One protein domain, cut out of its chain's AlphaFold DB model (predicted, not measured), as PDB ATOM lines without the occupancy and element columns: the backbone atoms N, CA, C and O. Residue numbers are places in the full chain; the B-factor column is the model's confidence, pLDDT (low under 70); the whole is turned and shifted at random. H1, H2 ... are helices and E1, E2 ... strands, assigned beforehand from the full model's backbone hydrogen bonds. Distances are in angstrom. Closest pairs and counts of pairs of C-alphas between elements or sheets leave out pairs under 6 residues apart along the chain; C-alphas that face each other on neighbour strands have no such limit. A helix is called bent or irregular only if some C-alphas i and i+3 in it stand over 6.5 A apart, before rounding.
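What this domain is: This is residues 109 to 223 of the 354 residues of an uncharacterized protein of Gregarina niphandrodes (UniProt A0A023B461). A strongly twisted sheet of four antiparallel strands has its longest helix, H5, packed slantwise over one face with short H3 on that same face, while short H2 covers part of the opposite face. The long link from E3 and helix H4 form an arm that sticks out with its residues 172 to 178, and E1 packs on H5. The printed part has 115 residues, with five named helices and five named strands in the order E1, H1, H2, E2, H3, E3, H4, E4, H5, E5; the sheet's order is E2, E5, E3, E4. The class is mixed, helices and strands, with 56 residues in named elements, under half. The whole is compact, with a radius of gyration of the C-alphas of 14.5 A and spans of 43 by 38 by 25 A.

How they stand to each other: E1, residues 118 to 120, pairs with no named strand; its closest C-alpha to H5, residues 197 to 207, is that of Leu 120, 5.5 A from that of Ala 203. H1, residues 122 to 127, touches H5 at a steep tilt of 49 degrees, opposite ways, with the C-alphas of Arg 122 and His 207 closest at 6.3 A. In the sheet, E2, residues 143 to 145, and E5, residues 213 to 218, are antiparallel, with N 144 and O 216 2.9 A apart, within hydrogen-bond range. E5 and E3, residues 159 to 164, are antiparallel, with N 162 and O 215 at 2.8 A. E3 and E4, residues 185 to 190, are antiparallel, with N 161 and O 188 at 2.8 A. H1 only grazes this sheet, with residues 125 to 127. H2, residues 132 to 135, is on the sheet at a height of 7.6 A; its closest pair with E4 is the C-alphas of Leu 132 and Cys 187, 5.9 A apart. H3, residues 153 to 156, is on the opposite face at a height of 7.9 A; its closest pair with E5 is the C-alphas of Cys 154 and Cys 218, 5.4 A apart. H5 is on the same face as H3, at a height of 9.1 A. It lies over E3 and, only just, with 3 C-alphas, over E4. On the local plane it stands at 32 degrees to E3, only just slantwise to the strands. E2, H3, E3 and E4, H5, E5 are split strand-helix-strand units, two strands running the same way with another between them, and each crossover is right-handed. H4, residues 176 to 182, is not on the sheet. Every O i to N i+4 pair is within hydrogen-bond range in H1 and H5, H2 and H3 are too short for such a pair, and H4 has 0 of 3, with 1 of 4 O i to N i+3 pairs.

Where its parts are: E1 begins at C-alpha 118, (167.548, 104.910, 107.992). From first to last C-alpha, E3 measures 16.7 A, E4 16.0 A, H5 15.4 A and E5 17.0 A. H4 measures 11.4 A and is irregular, but only just: C-alphas 177 and 180 are 6.6 A apart. E5 ends at C-alpha 218, (153.230, 98.876, 126.897).

The domain as a whole: The two C-alphas farthest apart, those of Phe 173 and Asp 222, are 45.2 A apart. The printed part has no cut. The link from E3 to H4, 11 residues, is long. The mean pLDDT of the printed part is 81.6; residues 137 to 141, residues 166 to 184 and residue 210 are under 70.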
ATOM      1  N   PRO A 109     168.727 102.857 103.683       86.62
ATOM      2  CA  PRO A 109     168.217 104.213 103.502       86.62
ATOM      3  C   PRO A 109     166.700 104.210 103.479       86.62
ATOM      4  O   PRO A 109     166.080 103.490 102.692       86.62
ATOM      5  N   ALA A 110     166.104 105.085 104.271       85.56
ATOM      6  CA  ALA A 110     164.682 105.321 104.191       85.56
ATOM      7  C   ALA A 110     164.395 106.309 103.042       85.56
ATOM      8  O   ALA A 110     164.812 107.469 103.071       85.56
ATOM      9  N   GLY A 111     163.693 105.834 102.005       84.31
ATOM     10  CA  GLY A 111     163.276 106.649 100.851       84.31
ATOM     11  C   GLY A 111     162.375 107.837 101.225       84.31
ATOM     12  O   GLY A 111     161.993 107.996 102.384       84.31
ATOM     13  N   ASP A 112     162.017 108.671 100.248       83.38
ATOM     14  CA  ASP A 112     161.385 109.986 100.476       83.38
ATOM     15  C   ASP A 112     160.068 109.938 101.268       83.38
ATOM     16  O   ASP A 112     159.783 110.848 102.037       83.38
ATOM     17  N   GLY A 113     159.306 108.846 101.164       84.19
ATOM     18  CA  GLY A 113     158.055 108.655 101.912       84.19
ATOM     19  C   GLY A 113     158.211 108.249 103.385       84.19
ATOM     20  O   GLY A 113     157.204 108.040 104.058       84.19
ATOM     21  N   SER A 114     159.436 108.084 103.887       89.31
ATOM     22  CA  SER A 114     159.705 107.688 105.276       89.31
ATOM     23  C   SER A 114     160.109 108.886 106.142       89.31
ATOM     24  O   SER A 114     160.921 109.698 105.683       89.31
ATOM     25  N   PRO A 115     159.637 108.971 107.406       90.44
ATOM     26  CA  PRO A 115     160.046 110.011 108.352       90.44
ATOM     27  C   PRO A 115     161.476 109.826 108.891       90.44
ATOM     28  O   PRO A 115     161.978 110.689 109.609       90.44
ATOM     29  N   LEU A 116     162.134 108.710 108.572       92.25
ATOM     30  CA  LEU A 116     163.471 108.372 109.057       92.25
ATOM     31  C   LEU A 116     164.518 108.530 107.954       92.25
ATOM     32  O   LEU A 116     164.202 108.533 106.767       92.25
ATOM     33  N   LYS A 117     165.785 108.670 108.344       90.62
ATOM     34  CA  LYS A 117     166.960 108.659 107.460       90.62
ATOM     35  C   LYS A 117     167.335 107.222 107.110       90.62
ATOM     36  O   LYS A 117     167.644 106.922 105.957       90.62
ATOM     37  N   LEU A 118     167.269 106.335 108.099       90.62
ATOM     38  CA  LEU A 118     167.548 104.910 107.992       90.62
ATOM     39  C   LEU A 118     166.367 104.092 108.520       90.62
ATOM     40  O   LEU A 118     165.696 104.473 109.479       90.62
ATOM     41  N   ARG A 119     166.150 102.933 107.912       91.62
ATOM     42  CA  ARG A 119     165.135 101.944 108.274       91.62
ATOM     43  C   ARG A 119     165.811 100.637 108.642       91.62
ATOM     44  O   ARG A 119     166.844 100.306 108.073       91.62
ATOM     45  N   LEU A 120     165.206  99.860 109.533       91.50
ATOM     46  CA  LEU A 120     165.642  98.487 109.783       91.50
ATOM     47  C   LEU A 120     165.554  97.640 108.505       91.50
ATOM     48  O   LEU A 120     164.567  97.685 107.764       91.50
ATOM     49  N   SER A 121     166.580  96.830 108.268       87.94
ATOM     50  CA  SER A 121     166.527  95.794 107.239       87.94
ATOM     51  C   SER A 121     165.422  94.779 107.550       87.94
ATOM     52  O   SER A 121     164.964  94.639 108.689       87.94
ATOM     53  N   ARG A 122     165.020  93.996 106.545       86.75
ATOM     54  CA  ARG A 122     164.067  92.894 106.747       86.75
ATOM     55  C   ARG A 122     164.567  91.882 107.783       86.75
ATOM     56  O   ARG A 122     163.766  91.342 108.545       86.75
ATOM     57  N   ARG A 123     165.880  91.629 107.809       85.75
ATOM     58  CA  ARG A 123     166.514  90.722 108.768       85.75
ATOM     59  C   ARG A 123     166.423  91.282 110.181       85.75
ATOM     60  O   ARG A 123     165.939  90.577 111.060       85.75
ATOM     61  N   GLU A 124     166.809  92.537 110.381       89.12
ATOM     62  CA  GLU A 124     166.738  93.190 111.693       89.12
ATOM     63  C   GLU A 124     165.290  93.261 112.197       89.12
ATOM     64  O   GLU A 124     165.014  92.936 113.342       89.12
ATOM     65  N   LEU A 125     164.321  93.565 111.329       93.38
ATOM     66  CA  LEU A 125     162.905  93.532 111.707       93.38
ATOM     67  C   LEU A 125     162.440  92.128 112.150       93.38
ATOM     68  O   LEU A 125     161.612  92.002 113.058       93.38
ATOM     69  N   SER A 126     162.953  91.070 111.515       91.38
ATOM     70  CA  SER A 126     162.577  89.688 111.837       91.38
ATOM     71  C   SER A 126     163.053  89.243 113.222       91.38
ATOM     72  O   SER A 126     162.365  88.447 113.857       91.38
ATOM     73  N   THR A 127     164.156  89.797 113.740       91.81
ATOM     74  CA  THR A 127     164.634  89.483 115.102       91.81
ATOM     75  C   THR A 127     163.680  90.012 116.175       91.81
ATOM     76  O   THR A 127     163.604  89.461 117.270       91.81
ATOM     77  N   LEU A 128     162.902  91.047 115.843       94.88
ATOM     78  CA  LEU A 128     161.906  91.653 116.723       94.88
ATOM     79  C   LEU A 128     160.538  90.967 116.635       94.88
ATOM     80  O   LEU A 128     159.625  91.341 117.374       94.88
ATOM     81  N   GLN A 129     160.354  90.025 115.707       94.75
ATOM     82  CA  GLN A 129     159.063  89.405 115.434       94.75
ATOM     83  C   GLN A 129     158.608  88.495 116.573       94.75
ATOM     84  O   GLN A 129     159.358  87.673 117.091       94.75
ATOM     85  N   LEU A 130     157.329  88.616 116.919       92.44
ATOM     86  CA  LEU A 130     156.663  87.754 117.882       92.44
ATOM     87  C   LEU A 130     155.678  86.800 117.211       92.44
ATOM     88  O   LEU A 130     155.150  87.099 116.133       92.44
ATOM     89  N   PRO A 131     155.358  85.671 117.872       90.62
ATOM     90  CA  PRO A 131     154.220  84.857 117.484       90.62
ATOM     91  C   PRO A 131     152.948  85.711 117.426       90.62
ATOM     92  O   PRO A 131     152.631  86.434 118.371       90.62
ATOM     93  N   LEU A 132     152.173  85.596 116.344       86.94
ATOM     94  CA  LEU A 132     150.938  86.377 116.171       86.94
ATOM     95  C   LEU A 132     149.941  86.172 117.322       86.94
ATOM     96  O   LEU A 132     149.232  87.103 117.696       86.94
ATOM     97  N   ALA A 133     149.950  84.987 117.943       85.06
ATOM     98  CA  ALA A 133     149.164  84.677 119.136       85.06
ATOM     99  C   ALA A 133     149.360  85.695 120.276       85.06
ATOM    100  O   ALA A 133     148.420  85.959 121.023       85.06
ATOM    101  N   THR A 134     150.539  86.315 120.380       85.56
ATOM    102  CA  THR A 134     150.837  87.350 121.377       85.56
ATOM    103  C   THR A 134     150.062  88.649 121.129       85.56
ATOM    104  O   THR A 134     149.687  89.320 122.088       85.56
ATOM    105  N   CYS A 135     149.767  88.985 119.868       86.25
ATOM    106  CA  CYS A 135     148.999  90.176 119.484       86.25
ATOM    107  C   CYS A 135     147.486  89.914 119.318       86.25
ATOM    108  O   CYS A 135     146.699  90.859 119.229       86.25
ATOM    109  N   ASN A 136     147.050  88.649 119.308       71.81
ATOM    110  CA  ASN A 136     145.652  88.267 119.067       71.81
ATOM    111  C   ASN A 136     144.673  88.672 120.185       71.81
ATOM    112  O   ASN A 136     143.471  88.664 119.946       71.81
ATOM    113  N   LYS A 137     145.160  89.056 121.374       67.44
ATOM    114  CA  LYS A 137     144.316  89.526 122.492       67.44
ATOM    115  C   LYS A 137     143.762  90.946 122.311       67.44
ATOM    116  O   LYS A 137     142.990  91.418 123.131       67.44
ATOM    117  N   HIS A 138     144.130  91.658 121.248       60.38
ATOM    118  CA  HIS A 138     143.507  92.942 120.924       60.38
ATOM    119  C   HIS A 138     142.053  92.744 120.442       60.38
ATOM    120  O   HIS A 138     141.870  92.030 119.449       60.38
ATOM    121  N   PRO A 139     141.043  93.457 120.993       59.41
ATOM    122  CA  PRO A 139     141.156  94.717 121.749       59.41
ATOM    123  C   PRO A 139     141.068  94.603 123.283       59.41
ATOM    124  O   PRO A 139     140.982  95.631 123.938       59.41
ATOM    125  N   GLU A 140     141.068  93.404 123.865       61.59
ATOM    126  CA  GLU A 140     140.788  93.187 125.297       61.59
ATOM    127  C   GLU A 140     141.874  93.746 126.246       61.59
ATOM    128  O   GLU A 140     141.614  93.921 127.435       61.59
ATOM    129  N   ASP A 141     143.063  94.087 125.732       65.44
ATOM    130  CA  ASP A 141     144.157  94.708 126.497       65.44
ATOM    131  C   ASP A 141     144.257  96.241 126.279       65.44
ATOM    132  O   ASP A 141     143.706  96.793 125.328       65.44
ATOM    133  N   ASN A 142     145.060  96.924 127.110       82.62
ATOM    134  CA  ASN A 142     145.394  98.361 127.040       82.62
ATOM    135  C   ASN A 142     146.218  98.752 125.786       82.62
ATOM    136  O   ASN A 142     147.364  99.199 125.886       82.62
ATOM    137  N   TRP A 143     145.653  98.569 124.594       88.75
ATOM    138  CA  TRP A 143     146.242  98.990 123.328       88.75
ATOM    139  C   TRP A 143     145.945 100.464 123.045       88.75
ATOM    140  O   TRP A 143     144.841 100.954 123.271       88.75
ATOM    141  N   SER A 144     146.924 101.174 122.492       89.69
ATOM    142  CA  SER A 144     146.799 102.577 122.089       89.69
ATOM    143  C   SER A 144     147.241 102.763 120.642       89.69
ATOM    144  O   SER A 144     148.094 102.031 120.142       89.69
ATOM    145  N   LYS A 145     146.639 103.715 119.928       89.94
ATOM    146  CA  LYS A 145     146.987 103.989 118.529       89.94
ATOM    147  C   LYS A 145     148.361 104.651 118.439       89.94
ATOM    148  O   LYS A 145     148.633 105.608 119.158       89.94
ATOM    149  N   LEU A 146     149.194 104.182 117.512       89.69
ATOM    150  CA  LEU A 146     150.461 104.828 117.175       89.69
ATOM    151  C   LEU A 146     150.229 105.824 116.035       89.69
ATOM    152  O   LEU A 146     150.055 105.426 114.882       89.69
ATOM    153  N   GLU A 147     150.168 107.109 116.370       76.31
ATOM    154  CA  GLU A 147     149.789 108.164 115.425       76.31
ATOM    155  C   GLU A 147     150.963 108.642 114.562       76.31
ATOM    156  O   GLU A 147     151.006 108.370 113.364       76.31
ATOM    157  N   VAL A 148     151.893 109.382 115.176       78.94
ATOM    158  CA  VAL A 148     152.942 110.164 114.508       78.94
ATOM    159  C   VAL A 148     154.238 110.066 115.311       78.94
ATOM    160  O   VAL A 148     154.205 109.985 116.543       78.94
ATOM    161  N   ILE A 149     155.371 110.104 114.606       82.38
ATOM    162  CA  ILE A 149     156.712 110.201 115.196       82.38
ATOM    163  C   ILE A 149     156.772 111.301 116.268       82.38
ATOM    164  O   ILE A 149     156.184 112.371 116.118       82.38
ATOM    165  N   GLY A 150     157.442 111.023 117.386       75.50
ATOM    166  CA  GLY A 150     157.615 111.961 118.499       75.50
ATOM    167  C   GLY A 150     156.612 111.838 119.639       75.50
ATOM    168  O   GLY A 150     156.952 112.174 120.768       75.50
ATOM    169  N   ARG A 151     155.407 111.300 119.421       85.31
ATOM    170  CA  ARG A 151     154.519 110.924 120.536       85.31
ATOM    171  C   ARG A 151     154.893 109.534 121.031       85.31
ATOM    172  O   ARG A 151     154.235 108.556 120.691       85.31
ATOM    173  N   TYR A 152     155.991 109.464 121.777       85.94
ATOM    174  CA  TYR A 152     156.547 108.213 122.276       85.94
ATOM    175  C   TYR A 152     155.526 107.463 123.144       85.94
ATOM    176  O   TYR A 152     155.208 107.925 124.245       85.94
ATOM    177  N   PRO A 153     154.998 106.313 122.682       89.25
ATOM    178  CA  PRO A 153     154.171 105.476 123.529       89.25
ATOM    179  C   PRO A 153     155.001 104.958 124.698       89.25
ATOM    180  O   PRO A 153     156.232 104.922 124.639       89.25
ATOM    181  N   CYS A 154     154.322 104.567 125.775       89.44
ATOM    182  CA  CYS A 154     154.976 104.008 126.959       89.44
ATOM    183  C   CYS A 154     156.009 104.956 127.589       89.44
ATOM    184  O   CYS A 154     156.893 104.502 128.299       89.44
ATOM    185  N   ASN A 155     155.926 106.265 127.312       87.94
ATOM    186  CA  ASN A 155     156.933 107.254 127.703       87.94
ATOM    187  C   ASN A 155     158.364 106.872 127.265       87.94
ATOM    188  O   ASN A 155     159.318 107.199 127.957       87.94
ATOM    189  N   GLY A 156     158.508 106.173 126.131       87.62
ATOM    190  CA  GLY A 156     159.803 105.725 125.608       87.62
ATOM    191  C   GLY A 156     160.264 104.344 126.093       87.62
ATOM    192  O   GLY A 156     161.313 103.883 125.649       87.62
ATOM    193  N   ASP A 157     159.501 103.667 126.956       90.31
ATOM    194  CA  ASP A 157     159.808 102.302 127.402       90.31
ATOM    195  C   ASP A 157     159.462 101.225 126.350       90.31
ATOM    196  O   ASP A 157     159.112 101.520 125.204       90.31
ATOM    197  N   SER A 158     159.626  99.949 126.717       92.50
ATOM    198  CA  SER A 158     159.367  98.811 125.834       92.50
ATOM    199  C   SER A 158     157.885  98.465 125.707       92.50
ATOM    200  O   SER A 158     157.030  98.824 126.528       92.50
ATOM    201  N   GLY A 159     157.584  97.732 124.646       94.19
ATOM    202  CA  GLY A 159     156.258  97.208 124.409       94.19
ATOM    203  C   GLY A 159     156.178  96.363 123.152       94.19
ATOM    204  O   GLY A 159     157.176  95.945 122.555       94.19
ATOM    205  N   ILE A 160     154.940  96.136 122.729       94.62
ATOM    206  CA  ILE A 160     154.602  95.377 121.530       94.62
ATOM    207  C   ILE A 160     153.849  96.289 120.574       94.62
ATOM    208  O   ILE A 160     152.884  96.944 120.966       94.62
ATOM    209  N   ILE A 161     154.273  96.306 119.314       94.00
ATOM    210  CA  ILE A 161     153.578  96.970 118.216       94.00
ATOM    211  C   ILE A 161     152.865  95.926 117.359       94.00
ATOM    212  O   ILE A 161     153.426  94.891 116.994       94.00
ATOM    213  N   MET A 162     151.615  96.227 117.028       92.56
ATOM    214  CA  MET A 162     150.806  95.466 116.095       92.56
ATOM    215  C   MET A 162     150.355  96.380 114.959       92.56
ATOM    216  O   MET A 162     149.689  97.382 115.208       92.56
ATOM    217  N   CYS A 163     150.655  96.017 113.714       90.44
ATOM    218  CA  CYS A 163     150.158  96.726 112.534       90.44
ATOM    219  C   CYS A 163     149.160  95.854 111.769       90.44
ATOM    220  O   CYS A 163     149.370  94.649 111.610       90.44
ATOM    221  N   ARG A 164     148.056  96.465 111.322       84.88
ATOM    222  CA  ARG A 164     146.949  95.798 110.623       84.88
ATOM    223  C   ARG A 164     146.631  96.503 109.314       84.88
ATOM    224  O   ARG A 164     146.700  97.729 109.213       84.88
ATOM    225  N   LYS A 165     146.280  95.704 108.308       79.25
ATOM    226  CA  LYS A 165     145.822  96.200 107.009       79.25
ATOM    227  C   LYS A 165     144.335  96.472 107.106       79.25
ATOM    228  O   LYS A 165     143.588  95.596 107.559       79.25
ATOM    229  N   ASP A 166     143.894  97.654 106.697       67.94
ATOM    230  CA  ASP A 166     142.473  97.943 106.656       67.94
ATOM    231  C   ASP A 166     141.892  97.373 105.361       67.94
ATOM    232  O   ASP A 166     141.873  97.980 104.293       67.94
ATOM    233  N   THR A 167     141.446  96.121 105.422       58.81
ATOM    234  CA  THR A 167     140.748  95.473 104.308       58.81
ATOM    235  C   THR A 167     139.281  95.904 104.282       58.81
ATOM    236  O   THR A 167     138.379  95.064 104.304       58.81
ATOM    237  N   SER A 168     139.009  97.211 104.250       53.34
ATOM    238  CA  SER A 168     137.640  97.741 104.166       53.34
ATOM    239  C   SER A 168     136.981  97.426 102.808       53.34
ATOM    240  O   SER A 168     135.758  97.460 102.680       53.34
ATOM    241  N   SER A 169     137.767  97.066 101.785       52.31
ATOM    242  CA  SER A 169     137.289  96.780 100.425       52.31
ATOM    243  C   SER A 169     136.975  95.303 100.135       52.31
ATOM    244  O   SER A 169     136.184  95.035  99.235       52.31
ATOM    245  N   GLY A 170     137.525  94.342 100.892       50.31
ATOM    246  CA  GLY A 170     137.384  92.898 100.612       50.31
ATOM    247  C   GLY A 170     136.288  92.164 101.396       50.31
ATOM    248  O   GLY A 170     135.882  91.070 101.016       50.31
ATOM    249  N   CYS A 171     135.772  92.757 102.475       54.16
ATOM    250  CA  CYS A 171     134.854  92.089 103.411       54.16
ATOM    251  C   CYS A 171     133.365  92.375 103.164       54.16
ATOM    252  O   CYS A 171     132.537  92.122 104.033       54.16
ATOM    253  N   LYS A 172     132.995  92.892 101.984       53.03
ATOM    254  CA  LYS A 172     131.594  93.223 101.671       53.03
ATOM    255  C   LYS A 172     130.698  92.000 101.404       53.03
ATOM    256  O   LYS A 172     129.484  92.144 101.469       53.03
ATOM    257  N   PHE A 173     131.264  90.818 101.131       55.25
ATOM    258  CA  PHE A 173     130.496  89.659 100.637       55.25
ATOM    259  C   PHE A 173     130.416  88.445 101.577       55.25
ATOM    260  O   PHE A 173     129.572  87.580 101.363       55.25
ATOM    261  N   TYR A 174     131.217  88.383 102.644       48.88
ATOM    262  CA  TYR A 174     131.147  87.302 103.634       48.88
ATOM    263  C   TYR A 174     130.896  87.871 105.031       48.88
ATOM    264  O   TYR A 174     131.412  88.932 105.371       48.88
ATOM    265  N   LYS A 175     130.069  87.164 105.817       49.19
ATOM    266  CA  LYS A 175     129.679  87.483 107.203       49.19
ATOM    267  C   LYS A 175     130.807  88.204 107.962       49.19
ATOM    268  O   LYS A 175     131.845  87.609 108.223       49.19
ATOM    269  N   TRP A 176     130.550  89.448 108.372       49.75
ATOM    270  CA  TRP A 176     131.457  90.353 109.107       49.75
ATOM    271  C   TRP A 176     132.313  89.653 110.193       49.75
ATOM    272  O   TRP A 176     133.514  89.890 110.295       49.75
ATOM    273  N   TRP A 177     131.719  88.702 110.910       49.22
ATOM    274  CA  TRP A 177     132.279  87.871 111.979       49.22
ATOM    275  C   TRP A 177     133.488  86.995 111.583       49.22
ATOM    276  O   TRP A 177     134.281  86.635 112.449       49.22
ATOM    277  N   SER A 178     133.656  86.610 110.308       50.84
ATOM    278  CA  SER A 178     134.784  85.761 109.875       50.84
ATOM    279  C   SER A 178     135.985  86.550 109.350       50.84
ATOM    280  O   SER A 178     137.081  86.000 109.263       50.84
ATOM    281  N   CYS A 179     135.812  87.835 109.032       54.50
ATOM    282  CA  CYS A 179     136.847  88.659 108.406       54.50
ATOM    283  C   CYS A 179     137.936  89.144 109.376       54.50
ATOM    284  O   CYS A 179     139.039  89.474 108.945       54.50
ATOM    285  N   GLU A 180     137.661  89.183 110.680       54.81
ATOM    286  CA  GLU A 180     138.650  89.594 111.687       54.81
ATOM    287  C   GLU A 180     139.832  88.622 111.797       54.81
ATOM    288  O   GLU A 180     140.953  89.053 112.052       54.81
ATOM    289  N   LYS A 181     139.613  87.327 111.534       53.34
ATOM    290  CA  LYS A 181     140.633  86.279 111.708       53.34
ATOM    291  C   LYS A 181     141.677  86.207 110.588       53.34
ATOM    292  O   LYS A 181     142.706  85.571 110.781       53.34
ATOM    293  N   PHE A 182     141.429  86.835 109.435       54.06
ATOM    294  CA  PHE A 182     142.273  86.703 108.235       54.06
ATOM    295  C   PHE A 182     142.987  87.992 107.823       54.06
ATOM    296  O   PHE A 182     143.606  88.039 106.758       54.06
ATOM    297  N   ARG A 183     142.912  89.057 108.629       62.88
ATOM    298  CA  ARG A 183     143.668  90.273 108.319       62.88
ATOM    299  C   ARG A 183     145.157  89.977 108.505       62.88
ATOM    300  O   ARG A 183     145.515  89.427 109.544       62.88
ATOM    301  N   PRO A 184     146.031  90.329 107.547       63.78
ATOM    302  CA  PRO A 184     147.457  90.252 107.799       63.78
ATOM    303  C   PRO A 184     147.763  91.156 108.994       63.78
ATOM    304  O   PRO A 184     147.322  92.309 109.054       63.78
ATOM    305  N   VAL A 185     148.464  90.584 109.965       79.06
ATOM    306  CA  VAL A 185     148.916  91.262 111.173       79.06
ATOM    307  C   VAL A 185     150.419  91.073 111.257       79.06
ATOM    308  O   VAL A 185     150.931  89.979 111.034       79.06
ATOM    309  N   SER A 186     151.120  92.146 111.578       89.94
ATOM    310  CA  SER A 186     152.525  92.113 111.967       89.94
ATOM    311  C   SER A 186     152.599  92.399 113.470       89.94
ATOM    312  O   SER A 186     151.853  93.243 113.964       89.94
ATOM    313  N   CYS A 187     153.429  91.646 114.198       92.88
ATOM    314  CA  CYS A 187     153.539  91.681 115.658       92.88
ATOM    315  C   CYS A 187     155.023  91.696 116.034       92.88
ATOM    316  O   CYS A 187     155.730  90.729 115.746       92.88
ATOM    317  N   HIS A 188     155.498  92.785 116.638       95.25
ATOM    318  CA  HIS A 188     156.919  92.964 116.956       95.25
ATOM    319  C   HIS A 188     157.119  93.602 118.330       95.25
ATOM    320  O   HIS A 188     156.256  94.339 118.809       95.25
ATOM    321  N   ARG A 189     158.270  93.344 118.955       95.19
ATOM    322  CA  ARG A 189     158.725  94.078 120.145       95.19
ATOM    323  C   ARG A 189     159.416  95.383 119.753       95.19
ATOM    324  O   ARG A 189     160.035  95.473 118.696       95.19
ATOM    325  N   PHE A 190     159.353  96.363 120.642       95.38
ATOM    326  CA  PHE A 190     160.144  97.591 120.590       95.38
ATOM    327  C   PHE A 190     160.629  97.948 121.998       95.38
ATOM    328  O   PHE A 190     160.113  97.422 122.984       95.38
ATOM    329  N   GLY A 191     161.609  98.842 122.107       93.62
ATOM    330  CA  GLY A 191     162.049  99.376 123.395       93.62
ATOM    331  C   GLY A 191     163.516  99.797 123.430       93.62
ATOM    332  O   GLY A 191     164.241  99.561 122.462       93.62
ATOM    333  N   PRO A 192     163.979 100.363 124.560       91.75
ATOM    334  CA  PRO A 192     165.299 100.989 124.668       91.75
ATOM    335  C   PRO A 192     166.482 100.075 124.336       91.75
ATOM    336  O   PRO A 192     167.434 100.519 123.705       91.75
ATOM    337  N   VAL A 193     166.421  98.797 124.725       91.19
ATOM    338  CA  VAL A 193     167.461  97.794 124.416       91.19
ATOM    339  C   VAL A 193     167.248  97.101 123.064       91.19
ATOM    340  O   VAL A 193     168.100  96.330 122.632       91.19
ATOM    341  N   LEU A 194     166.116  97.339 122.393       92.25
ATOM    342  CA  LEU A 194     165.763  96.718 121.114       92.25
ATOM    343  C   LEU A 194     165.901  97.698 119.964       92.25
ATOM    344  O   LEU A 194     166.966  97.731 119.376       92.25
ATOM    345  N   MET A 195     164.829  98.424 119.641       93.31
ATOM    346  CA  MET A 195     164.702  99.435 118.594       93.31
ATOM    347  C   MET A 195     163.577 100.393 118.975       93.31
ATOM    348  O   MET A 195     162.588  99.989 119.597       93.31
ATOM    349  N   ASP A 196     163.709 101.647 118.554       94.31
ATOM    350  CA  ASP A 196     162.666 102.659 118.681       94.31
ATOM    351  C   ASP A 196     161.399 102.246 117.913       94.31
ATOM    352  O   ASP A 196     161.452 101.726 116.795       94.31
ATOM    353  N   VAL A 197     160.236 102.479 118.523       95.50
ATOM    354  CA  VAL A 197     158.936 102.046 117.991       95.50
ATOM    355  C   VAL A 197     158.650 102.579 116.585       95.50
ATOM    356  O   VAL A 197     158.017 101.888 115.786       95.50
ATOM    357  N   PHE A 198     159.127 103.780 116.253       94.94
ATOM    358  CA  PHE A 198     158.904 104.386 114.945       94.94
ATOM    359  C   PHE A 198     159.815 103.766 113.882       94.94
ATOM    360  O   PHE A 198     159.379 103.590 112.745       94.94
ATOM    361  N   ALA A 199     161.027 103.335 114.254       94.44
ATOM    362  CA  ALA A 199     161.897 102.547 113.379       94.44
ATOM    363  C   ALA A 199     161.279 101.181 113.056       94.44
ATOM    364  O   ALA A 199     161.283 100.751 111.900       94.44
ATOM    365  N   VAL A 200     160.668 100.535 114.056       95.56
ATOM    366  CA  VAL A 200     159.926  99.283 113.859       95.56
ATOM    367  C   VAL A 200     158.703  99.511 112.964       95.56
ATOM    368  O   VAL A 200     158.499  98.770 112.004       95.56
ATOM    369  N   GLN A 201     157.917 100.563 113.214       94.31
ATOM    370  CA  GLN A 201     156.748 100.906 112.399       94.31
ATOM    371  C   GLN A 201     157.109 101.154 110.927       94.31
ATOM    372  O   GLN A 201     156.427 100.640 110.037       94.31
ATOM    373  N   ASP A 202     158.155 101.943 110.662       93.19
ATOM    374  CA  ASP A 202     158.607 102.248 109.300       93.19
ATOM    375  C   ASP A 202     159.038 100.976 108.559       93.19
ATOM    376  O   ASP A 202     158.605 100.727 107.430       93.19
ATOM    377  N   ALA A 203     159.807 100.115 109.233       93.19
ATOM    378  CA  ALA A 203     160.249  98.839 108.688       93.19
ATOM    379  C   ALA A 203     159.079  97.901 108.359       93.19
ATOM    380  O   ALA A 203     159.051  97.306 107.281       93.19
ATOM    381  N   ILE A 204     158.082  97.812 109.244       92.62
ATOM    382  CA  ILE A 204     156.867  97.018 109.017       92.62
ATOM    383  C   ILE A 204     156.116  97.518 107.778       92.62
ATOM    384  O   ILE A 204     155.784  96.729 106.890       92.62
ATOM    385  N   LYS A 205     155.862  98.831 107.697       90.19
ATOM    386  CA  LYS A 205     155.130  99.435 106.575       90.19
ATOM    387  C   LYS A 205     155.832  99.197 105.241       90.19
ATOM    388  O   LYS A 205     155.153  98.951 104.247       90.19
ATOM    389  N   HIS A 206     157.163  99.240 105.227       89.75
ATOM    390  CA  HIS A 206     157.946  99.030 104.016       89.75
ATOM    391  C   HIS A 206     158.028  97.557 103.593       89.75
ATOM    392  O   HIS A 206     157.677  97.227 102.464       89.75
ATOM    393  N   HIS A 207     158.478  96.671 104.488       87.31
ATOM    394  CA  HIS A 207     158.833  95.289 104.131       87.31
ATOM    395  C   HIS A 207     157.636  94.345 104.054       87.31
ATOM    396  O   HIS A 207     157.702  93.324 103.371       87.31
ATOM    397  N   VAL A 208     156.557  94.652 104.774       79.69
ATOM    398  CA  VAL A 208     155.350  93.811 104.800       79.69
ATOM    399  C   VAL A 208     154.246  94.397 103.913       79.69
ATOM    400  O   VAL A 208     153.478  93.642 103.321       79.69
ATOM    401  N   GLY A 209     154.224  95.726 103.746       70.38
ATOM    402  CA  GLY A 209     153.370  96.440 102.798       70.38
ATOM    403  C   GLY A 209     151.898  96.568 103.213       70.38
ATOM    404  O   GLY A 209     151.272  95.641 103.719       70.38
ATOM    405  N   GLY A 210     151.305  97.732 102.927       66.00
ATOM    406  CA  GLY A 210     149.853  97.937 102.999       66.00
ATOM    407  C   GLY A 210     149.260  97.904 104.407       66.00
ATOM    408  O   GLY A 210     148.179  97.357 104.580       66.00
ATOM    409  N   PHE A 211     149.960  98.445 105.404       75.19
ATOM    410  CA  PHE A 211     149.422  98.630 106.750       75.19
ATOM    411  C   PHE A 211     148.993 100.080 106.981       75.19
ATOM    412  O   PHE A 211     149.820 100.989 106.923       75.19
ATOM    413  N   ASP A 212     147.714 100.270 107.302       73.62
ATOM    414  CA  ASP A 212     147.101 101.598 107.454       73.62
ATOM    415  C   ASP A 212     147.100 102.068 108.911       73.62
ATOM    416  O   ASP A 212     147.088 103.266 109.197       73.62
ATOM    417  N   SER A 213     147.140 101.126 109.858       85.88
ATOM    418  CA  SER A 213     147.115 101.432 111.284       85.88
ATOM    419  C   SER A 213     148.048 100.530 112.077       85.88
ATOM    420  O   SER A 213     148.176  99.333 111.808       85.88
ATOM    421  N   CYS A 214     148.694 101.126 113.077       91.12
ATOM    422  CA  CYS A 214     149.451 100.406 114.085       91.12
ATOM    423  C   CYS A 214     148.958 100.813 115.470       91.12
ATOM    424  O   CYS A 214     148.595 101.968 115.707       91.12
ATOM    425  N   VAL A 215     148.954  99.850 116.374       92.06
ATOM    426  CA  VAL A 215     148.616 100.012 117.782       92.06
ATOM    427  C   VAL A 215     149.733  99.418 118.625       92.06
ATOM    428  O   VAL A 215     150.455  98.526 118.177       92.06
ATOM    429  N   VAL A 216     149.885  99.920 119.839       94.00
ATOM    430  CA  VAL A 216     150.952  99.535 120.758       94.00
ATOM    431  C   VAL A 216     150.393  99.193 122.127       94.00
ATOM    432  O   VAL A 216     149.427  99.810 122.583       94.00
ATOM    433  N   ARG A 217     151.022  98.223 122.783       93.44
ATOM    434  CA  ARG A 217     150.770  97.842 124.173       93.44
ATOM    435  C   ARG A 217     152.076  97.953 124.946       93.44
ATOM    436  O   ARG A 217     153.075  97.379 124.521       93.44
ATOM    437  N   CYS A 218     152.054  98.677 126.057       92.75
ATOM    438  CA  CYS A 218     153.230  98.876 126.897       92.75
ATOM    439  C   CYS A 218     153.492  97.666 127.785       92.75
ATOM    440  O   CYS A 218     152.549  97.056 128.298       92.75
ATOM    441  N   ASP A 219     154.766  97.342 127.972       91.00
ATOM    442  CA  ASP A 219     155.167  96.300 128.906       91.00
ATOM    443  C   ASP A 219     155.036  96.776 130.361       91.00
ATOM    444  O   ASP A 219     155.110  97.966 130.675       91.00
ATOM    445  N   GLY A 220     154.834  95.822 131.273       86.44
ATOM    446  CA  GLY A 220     154.940  96.077 132.708       86.44
ATOM    447  C   GLY A 220     156.400  96.255 133.138       86.44
ATOM    448  O   GLY A 220     157.315  95.756 132.483       86.44
ATOM    449  N   LYS A 221     156.623  96.909 134.285       82.94
ATOM    450  CA  LYS A 221     157.973  97.183 134.818       82.94
ATOM    451  C   LYS A 221     158.848  95.930 134.947       82.94
ATOM    452  O   LYS A 221     160.038  95.990 134.655       82.94
ATOM    453  N   ASP A 222     158.261  94.799 135.333       80.69
ATOM    454  CA  ASP A 222     158.999  93.543 135.500       80.69
ATOM    455  C   ASP A 222     159.486  92.966 134.168       80.69
ATOM    456  O   ASP A 222     160.608  92.473 134.085       80.69
ATOM    457  N   ALA A 223     158.681  93.081 133.106       82.62
ATOM    458  CA  ALA A 223     159.072  92.641 131.769       82.62
ATOM    459  C   ALA A 223     160.221  93.500 131.217       82.62
ATOM    460  O   ALA A 223     161.187  92.948 130.690       82.62
TER     461      ALA A 223